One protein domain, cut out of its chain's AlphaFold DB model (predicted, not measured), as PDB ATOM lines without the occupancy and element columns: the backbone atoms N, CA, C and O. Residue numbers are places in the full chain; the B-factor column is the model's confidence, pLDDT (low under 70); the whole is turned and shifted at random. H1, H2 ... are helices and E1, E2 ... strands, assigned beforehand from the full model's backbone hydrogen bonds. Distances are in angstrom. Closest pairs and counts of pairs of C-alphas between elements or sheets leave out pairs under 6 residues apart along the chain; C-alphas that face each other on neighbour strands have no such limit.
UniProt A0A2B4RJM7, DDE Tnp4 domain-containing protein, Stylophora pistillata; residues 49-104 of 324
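Overview. This is residues 49 to 104 of the 324 residues of the protein "DDE Tnp4 domain-containing protein" of Stylophora pistillata (UniProt A0A2B4RJM7). Little regular structure is here: a small rounded ball, mostly loops, with two short helices, H1 and H2, meeting at a corner and a short strand, E1, away from them. Residues 49 to 50 pair beside E1, and residues 84 to 104 make a long loop that folds back. The printed part has 56 residues, 15 in named elements, in the order H1, H2, E1, mostly helix. It is compact, radius of gyration of the C-alphas 10.5 A, spanning 26 by 21 by 18 A.

Along the chain. Find C-alpha 52 at (-31.145, -0.347, 25.177); H1 runs from there to residue 55, 5.2 A. H2, residues 60 to 67, measures 10.4 A. E1, residues 81 to 83, covers 6.8 A and ends at C-alpha 83, (-38.350, -7.782, 35.094).

Arrangement. Residues 49 to 50 are antiparallel to residues 81 to 82 of E1, which pairs with no named strand. H1 and H2 only just touch, only at the corner by their link, with 3 pairs of C-alphas within 8 A; the closest, Ile 54 and Arg 63, are 6.3 A apart. Both helices are apart from E1. In H2 every O i to N i+4 pair is within hydrogen-bond range; H1 is too short for one, and its 1 O i to N i+3 pair is not within range.

Size, cuts and confidence. The farthest C-alphas, Thr 58 and Asn 104, are 29.6 A apart. The printed part has no cut; the link H2 to E1 is long, 13 residues. Look for low model confidence, pLDDT under 70, at residues 102 to 104.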
ATOM      1  N   TYR A  49     -35.902  -7.789  30.591       89.94
ATOM      2  CA  TYR A  49     -35.885  -7.109  29.302       89.94
ATOM      3  C   TYR A  49     -34.964  -5.898  29.358       89.94
ATOM      4  O   TYR A  49     -35.112  -5.043  30.230       89.94
ATOM      5  N   THR A  50     -34.036  -5.798  28.407       90.69
ATOM      6  CA  THR A  50     -33.136  -4.647  28.280       90.69
ATOM      7  C   THR A  50     -33.868  -3.421  27.740       90.69
ATOM      8  O   THR A  50     -34.777  -3.527  26.903       90.69
ATOM      9  N   LEU A  51     -33.425  -2.243  28.183       88.56
ATOM     10  CA  LEU A  51     -33.965  -0.949  27.753       88.56
ATOM     11  C   LEU A  51     -33.118  -0.255  26.678       88.56
ATOM     12  O   LEU A  51     -33.448   0.849  26.257       88.56
ATOM     13  N   SER A  52     -32.068  -0.907  26.176       86.50
ATOM     14  CA  SER A  52     -31.145  -0.347  25.177       86.50
ATOM     15  C   SER A  52     -31.847   0.157  23.912       86.50
ATOM     16  O   SER A  52     -31.525   1.233  23.408       86.50
ATOM     17  N   ARG A  53     -32.854  -0.586  23.434       85.06
ATOM     18  CA  ARG A  53     -33.677  -0.210  22.272       85.06
ATOM     19  C   ARG A  53     -34.611   0.971  22.549       85.06
ATOM     20  O   ARG A  53     -34.910   1.714  21.631       85.06
ATOM     21  N   ILE A  54     -35.038   1.156  23.798       85.44
ATOM     22  CA  ILE A  54     -35.889   2.283  24.207       85.44
ATOM     23  C   ILE A  54     -35.033   3.542  24.352       85.44
ATOM     24  O   ILE A  54     -35.405   4.599  23.861       85.44
ATOM     25  N   GLY A  55     -33.843   3.416  24.946       82.25
ATOM     26  CA  GLY A  55     -32.909   4.534  25.075       82.25
ATOM     27  C   GLY A  55     -32.361   5.049  23.745       82.25
ATOM     28  O   GLY A  55     -31.996   6.215  23.673       82.25
ATOM     29  N   SER A  56     -32.325   4.198  22.715       83.19
ATOM     30  CA  SER A  56     -31.902   4.563  21.352       83.19
ATOM     31  C   SER A  56     -33.082   4.898  20.425       83.19
ATOM     32  O   SER A  56     -32.870   5.118  19.237       83.19
ATOM     33  N   SER A  57     -34.319   4.879  20.936       82.56
ATOM     34  CA  SER A  57     -35.515   5.199  20.154       82.56
ATOM     35  C   SER A  57     -35.575   6.696  19.853       82.56
ATOM     36  O   SER A  57     -35.278   7.514  20.722       82.56
ATOM     37  N   THR A  58     -36.011   7.058  18.647       82.19
ATOM     38  CA  THR A  58     -36.330   8.446  18.270       82.19
ATOM     39  C   THR A  58     -37.654   8.927  18.872       82.19
ATOM     40  O   THR A  58     -37.942  10.121  18.870       82.19
ATOM     41  N   ASP A  59     -38.458   8.006  19.409       85.06
ATOM     42  CA  ASP A  59     -39.741   8.299  20.040       85.06
ATOM     43  C   ASP A  59     -39.554   8.811  21.478       85.06
ATOM     44  O   ASP A  59     -39.374   8.047  22.436       85.06
ATOM     45  N   SER A  60     -39.622  10.136  21.619       84.94
ATOM     46  CA  SER A  60     -39.530  10.823  22.908       84.94
ATOM     47  C   SER A  60     -40.714  10.517  23.836       84.94
ATOM     48  O   SER A  60     -40.539  10.507  25.056       84.94
ATOM     49  N   ALA A  61     -41.908  10.239  23.299       85.62
ATOM     50  CA  ALA A  61     -43.100   9.961  24.103       85.62
ATOM     51  C   ALA A  61     -43.015   8.574  24.757       85.62
ATOM     52  O   ALA A  61     -43.325   8.409  25.944       85.62
ATOM     53  N   LEU A  62     -42.509   7.583  24.017       83.94
ATOM     54  CA  LEU A  62     -42.224   6.252  24.550       83.94
ATOM     55  C   LEU A  62     -41.177   6.315  25.669       83.94
ATOM     56  O   LEU A  62     -41.362   5.720  26.734       83.94
ATOM     57  N   ARG A  63     -40.096   7.073  25.459       85.00
ATOM     58  CA  ARG A  63     -39.041   7.248  26.463       85.00
ATOM     59  C   ARG A  63     -39.577   7.920  27.732       85.00
ATOM     60  O   ARG A  63     -39.315   7.420  28.825       85.00
ATOM     61  N   ALA A  64     -40.367   8.987  27.595       84.25
ATOM     62  CA  ALA A  64     -41.007   9.670  28.721       84.25
ATOM     63  C   ALA A  64     -41.939   8.736  29.513       84.25
ATOM     64  O   ALA A  64     -41.933   8.743  30.741       84.25
ATOM     65  N   SER A  65     -42.689   7.873  28.821       84.75
ATOM     66  CA  SER A  65     -43.580   6.896  29.458       84.75
ATOM     67  C   SER A  65     -42.817   5.870  30.300       84.75
ATOM     68  O   SER A  65     -43.248   5.538  31.402       84.75
ATOM     69  N   TYR A  66     -41.656   5.404  29.825       85.75
ATOM     70  CA  TYR A  66     -40.788   4.522  30.608       85.75
ATOM     71  C   TYR A  66     -40.138   5.247  31.789       85.75
ATOM     72  O   TYR A  66     -40.033   4.661  32.864       85.75
ATOM     73  N   MET A  67     -39.741   6.511  31.626       85.25
ATOM     74  CA  MET A  67     -39.091   7.274  32.696       85.25
ATOM     75  C   MET A  67     -39.968   7.429  33.941       85.25
ATOM     76  O   MET A  67     -39.454   7.292  35.043       85.25
ATOM     77  N   LYS A  68     -41.293   7.553  33.781       84.12
ATOM     78  CA  LYS A  68     -42.253   7.607  34.904       84.12
ATOM     79  C   LYS A  68     -42.196   6.400  35.848       84.12
ATOM     80  O   LYS A  68     -42.622   6.490  36.994       84.12
ATOM     81  N   VAL A  69     -41.733   5.250  35.358       82.06
ATOM     82  CA  VAL A  69     -41.716   3.986  36.114       82.06
ATOM     83  C   VAL A  69     -40.302   3.623  36.561       82.06
ATOM     84  O   VAL A  69     -40.105   2.658  37.292       82.06
ATOM     85  N   LEU A  70     -39.288   4.357  36.119       85.62
ATOM     86  CA  LEU A  70     -37.898   4.032  36.382       85.62
ATOM     87  C   LEU A  70     -37.393   4.702  37.658       85.62
ATOM     88  O   LEU A  70     -37.809   5.796  38.012       85.62
ATOM     89  N   LYS A  71     -36.508   4.010  38.382       79.69
ATOM     90  CA  LYS A  71     -36.050   4.426  39.714       79.69
ATOM     91  C   LYS A  71     -35.193   5.694  39.705       79.69
ATOM     92  O   LYS A  71     -35.207   6.418  40.693       79.69
ATOM     93  N   ASN A  72     -34.438   5.917  38.631       82.94
ATOM     94  CA  ASN A  72     -33.503   7.030  38.509       82.94
ATOM     95  C   ASN A  72     -33.770   7.777  37.198       82.94
ATOM     96  O   ASN A  72     -33.977   7.126  36.168       82.94
ATOM     97  N   ASP A  73     -33.655   9.103  37.231       78.00
ATOM     98  CA  ASP A  73     -33.806   9.964  36.050       78.00
ATOM     99  C   ASP A  73     -32.606   9.845  35.097       78.00
ATOM    100  O   ASP A  73     -32.769   9.784  33.876       78.00
ATOM    101  N   ASP A  74     -31.396   9.701  35.647       80.38
ATOM    102  CA  ASP A  74     -30.173   9.457  34.874       80.38
ATOM    103  C   ASP A  74     -29.876   7.953  34.747       80.38
ATOM    104  O   ASP A  74     -29.035   7.364  35.435       80.38
ATOM    105  N   ILE A  75     -30.650   7.280  33.891       83.12
ATOM    106  CA  ILE A  75     -30.494   5.846  33.637       83.12
ATOM    107  C   ILE A  75     -29.501   5.555  32.513       83.12
ATOM    108  O   ILE A  75     -29.612   6.036  31.384       83.12
ATOM    109  N   ASN A  76     -28.594   4.611  32.776       87.06
ATOM    110  CA  ASN A  76     -27.784   4.006  31.729       87.06
ATOM    111  C   ASN A  76     -28.611   2.987  30.928       87.06
ATOM    112  O   ASN A  76     -28.638   1.792  31.234       87.06
ATOM    113  N   TRP A  77     -29.252   3.452  29.859       86.19
ATOM    114  CA  TRP A  77     -30.136   2.658  28.998       86.19
ATOM    115  C   TRP A  77     -29.506   1.388  28.415       86.19
ATOM    116  O   TRP A  77     -30.215   0.418  28.155       86.19
ATOM    117  N   LYS A  78     -28.179   1.351  28.228       85.69
ATOM    118  CA  LYS A  78     -27.478   0.166  27.702       85.69
ATOM    119  C   LYS A  78     -27.429  -0.980  28.714       85.69
ATOM    120  O   LYS A  78     -27.358  -2.137  28.312       85.69
ATOM    121  N   LYS A  79     -27.466  -0.653  30.008       86.12
ATOM    122  CA  LYS A  79     -27.392  -1.602  31.126       86.12
ATOM    123  C   LYS A  79     -28.715  -1.712  31.895       86.12
ATOM    124  O   LYS A  79     -28.909  -2.645  32.657       86.12
ATOM    125  N   ALA A  80     -29.659  -0.800  31.717       89.88
ATOM    126  CA  ALA A  80     -30.927  -0.885  32.427       89.88
ATOM    127  C   ALA A  80     -31.774  -2.075  31.938       89.88
ATOM    128  O   ALA A  80     -31.924  -2.308  30.731       89.88
ATOM    129  N   VAL A  81     -32.342  -2.815  32.893       90.94
ATOM    130  CA  VAL A  81     -33.208  -3.976  32.653       90.94
ATOM    131  C   VAL A  81     -34.459  -3.914  33.519       90.94
ATOM    132  O   VAL A  81     -34.417  -3.424  34.643       90.94
ATOM    133  N   ILE A  82     -35.574  -4.444  33.022       90.62
ATOM    134  CA  ILE A  82     -36.851  -4.517  33.743       90.62
ATOM    135  C   ILE A  82     -37.340  -5.965  33.776       90.62
ATOM    136  O   ILE A  82     -37.283  -6.664  32.766       90.62
ATOM    137  N   CYS A  83     -37.827  -6.425  34.930       89.75
ATOM    138  CA  CYS A  83     -38.350  -7.782  35.094       89.75
ATOM    139  C   CYS A  83     -39.783  -7.937  34.557       89.75
ATOM    140  O   CYS A  83     -40.575  -6.996  34.554       89.75
ATOM    141  N   CYS A  84     -40.148  -9.147  34.142       88.31
ATOM    142  CA  CYS A  84     -41.409  -9.424  33.459       88.31
ATOM    143  C   CYS A  84     -42.687  -9.209  34.296       88.31
ATOM    144  O   CYS A  84     -43.770  -9.106  33.726       88.31
ATOM    145  N   GLN A  85     -42.571  -9.082  35.622       85.75
ATOM    146  CA  GLN A  85     -43.703  -8.848  36.533       85.75
ATOM    147  C   GLN A  85     -44.369  -7.477  36.364       85.75
ATOM    148  O   GLN A  85     -45.487  -7.279  36.839       85.75
ATOM    149  N   HIS A  86     -43.700  -6.536  35.698       85.69
ATOM    150  CA  HIS A  86     -44.251  -5.207  35.445       85.69
ATOM    151  C   HIS A  86     -45.270  -5.169  34.297       85.69
ATOM    152  O   HIS A  86     -45.957  -4.166  34.119       85.69
ATOM    153  N   TRP A  87     -45.409  -6.266  33.547       87.62
ATOM    154  CA  TRP A  87     -46.459  -6.434  32.546       87.62
ATOM    155  C   TRP A  87     -47.562  -7.325  33.105       87.62
ATOM    156  O   TRP A  87     -47.287  -8.391  33.657       87.62
ATOM    157  N   SER A  88     -48.821  -6.924  32.923       78.50
ATOM    158  CA  SER A  88     -49.992  -7.687  33.380       78.50
ATOM    159  C   SER A  88     -50.011  -9.128  32.852       78.50
ATOM    160  O   SER A  88     -50.402 -10.051  33.562       78.50
ATOM    161  N   LYS A  89     -49.506  -9.323  31.631       78.19
ATOM    162  CA  LYS A  89     -49.397 -10.618  30.946       78.19
ATOM    163  C   LYS A  89     -48.132 -11.410  31.304       78.19
ATOM    164  O   LYS A  89     -47.868 -12.443  30.695       78.19
ATOM    165  N   GLY A  90     -47.307 -10.912  32.231       80.00
ATOM    166  CA  GLY A  90     -46.065 -11.562  32.665       80.00
ATOM    167  C   GLY A  90     -44.964 -11.612  31.600       80.00
ATOM    168  O   GLY A  90     -43.974 -12.321  31.775       80.00
ATOM    169  N   LYS A  91     -45.122 -10.883  30.488       84.38
ATOM    170  CA  LYS A  91     -44.143 -10.759  29.402       84.38
ATOM    171  C   LYS A  91     -44.324  -9.440  28.654       84.38
ATOM    172  O   LYS A  91     -45.433  -8.916  28.585       84.38
ATOM    173  N   ARG A  92     -43.242  -8.949  28.047       85.25
ATOM    174  CA  ARG A  92     -43.277  -7.790  27.152       85.25
ATOM    175  C   ARG A  92     -43.635  -8.262  25.744       85.25
ATOM    176  O   ARG A  92     -42.853  -8.982  25.131       85.25
ATOM    177  N   GLU A  93     -44.804  -7.869  25.243       80.50
ATOM    178  CA  GLU A  93     -45.286  -8.306  23.922       80.50
ATOM    179  C   GLU A  93     -44.560  -7.612  22.768       80.50
ATOM    180  O   GLU A  93     -44.213  -8.248  21.777       80.50
ATOM    181  N   ASN A  94     -44.298  -6.313  22.901       81.12
ATOM    182  CA  ASN A  94     -43.569  -5.523  21.914       81.12
ATOM    183  C   ASN A  94     -42.833  -4.355  22.601       81.12
ATOM    184  O   ASN A  94     -42.924  -4.178  23.814       81.12
ATOM    185  N   LEU A  95     -42.069  -3.570  21.836       77.81
ATOM    186  CA  LEU A  95     -41.281  -2.452  22.375       77.81
ATOM    187  C   LEU A  95     -42.152  -1.341  22.995       77.81
ATOM    188  O   LEU A  95     -41.734  -0.710  23.961       77.81
ATOM    189  N   TYR A  96     -43.356  -1.149  22.456       79.12
ATOM    190  CA  TYR A  96     -44.330  -0.140  22.872       79.12
ATOM    191  C   TYR A  96     -45.237  -0.611  24.015       79.12
ATOM    192  O   TYR A  96     -46.029   0.171  24.530       79.12
ATOM    193  N   ALA A  97     -45.126  -1.876  24.433       77.44
ATOM    194  CA  ALA A  97     -45.890  -2.415  25.543       77.44
ATOM    195  C   ALA A  97     -45.409  -1.752  26.838       77.44
ATOM    196  O   ALA A  97     -44.327  -2.069  27.351       77.44
ATOM    197  N   LEU A  98     -46.208  -0.810  27.334       78.06
ATOM    198  CA  LEU A  98     -45.939  -0.079  28.563       78.06
ATOM    199  C   LEU A  98     -46.084  -0.995  29.785       78.06
ATOM    200  O   LEU A  98     -46.689  -2.065  29.728       78.06
ATOM    201  N   LEU A  99     -45.457  -0.587  30.884       75.94
ATOM    202  CA  LEU A  99     -45.559  -1.288  32.155       75.94
ATOM    203  C   LEU A  99     -46.921  -0.973  32.784       75.94
ATOM    204  O   LEU A  99     -47.166   0.165  33.171       75.94
ATOM    205  N   ASP A 100     -47.772  -1.984  32.940       74.56
ATOM    206  CA  ASP A 100     -49.086  -1.829  33.586       74.56
ATOM    207  C   ASP A 100     -48.988  -1.846  35.119       74.56
ATOM    208  O   ASP A 100     -49.908  -1.437  35.826       74.56
ATOM    209  N   ARG A 101     -47.894  -2.399  35.659       72.00
ATOM    210  CA  ARG A 101     -47.701  -2.595  37.099       72.00
ATOM    211  C   ARG A 101     -46.416  -1.921  37.549       72.00
ATOM    212  O   ARG A 101     -45.320  -2.364  37.212       72.00
ATOM    213  N   VAL A 102     -46.550  -0.892  38.383       65.12
ATOM    214  CA  VAL A 102     -45.409  -0.157  38.953       65.12
ATOM    215  C   VAL A 102     -44.597  -1.046  39.901       65.12
ATOM    216  O   VAL A 102     -43.375  -0.989  39.909       65.12
ATOM    217  N   CYS A 103     -45.248  -1.941  40.650       66.31
ATOM    218  CA  CYS A 103     -44.585  -2.763  41.658       66.31
ATOM    219  C   CYS A 103     -45.082  -4.219  41.670       66.31
ATOM    220  O   CYS A 103     -46.203  -4.516  41.256       66.31
ATOM    221  N   ASN A 104     -44.241  -5.129  42.172       68.56
ATOM    222  CA  ASN A 104     -44.585  -6.532  42.391       68.56
ATOM    223  C   ASN A 104     -45.690  -6.653  43.460       68.56
ATOM    224  O   ASN A 104     -45.617  -6.049  44.531       68.56
TER     225      ASN A 104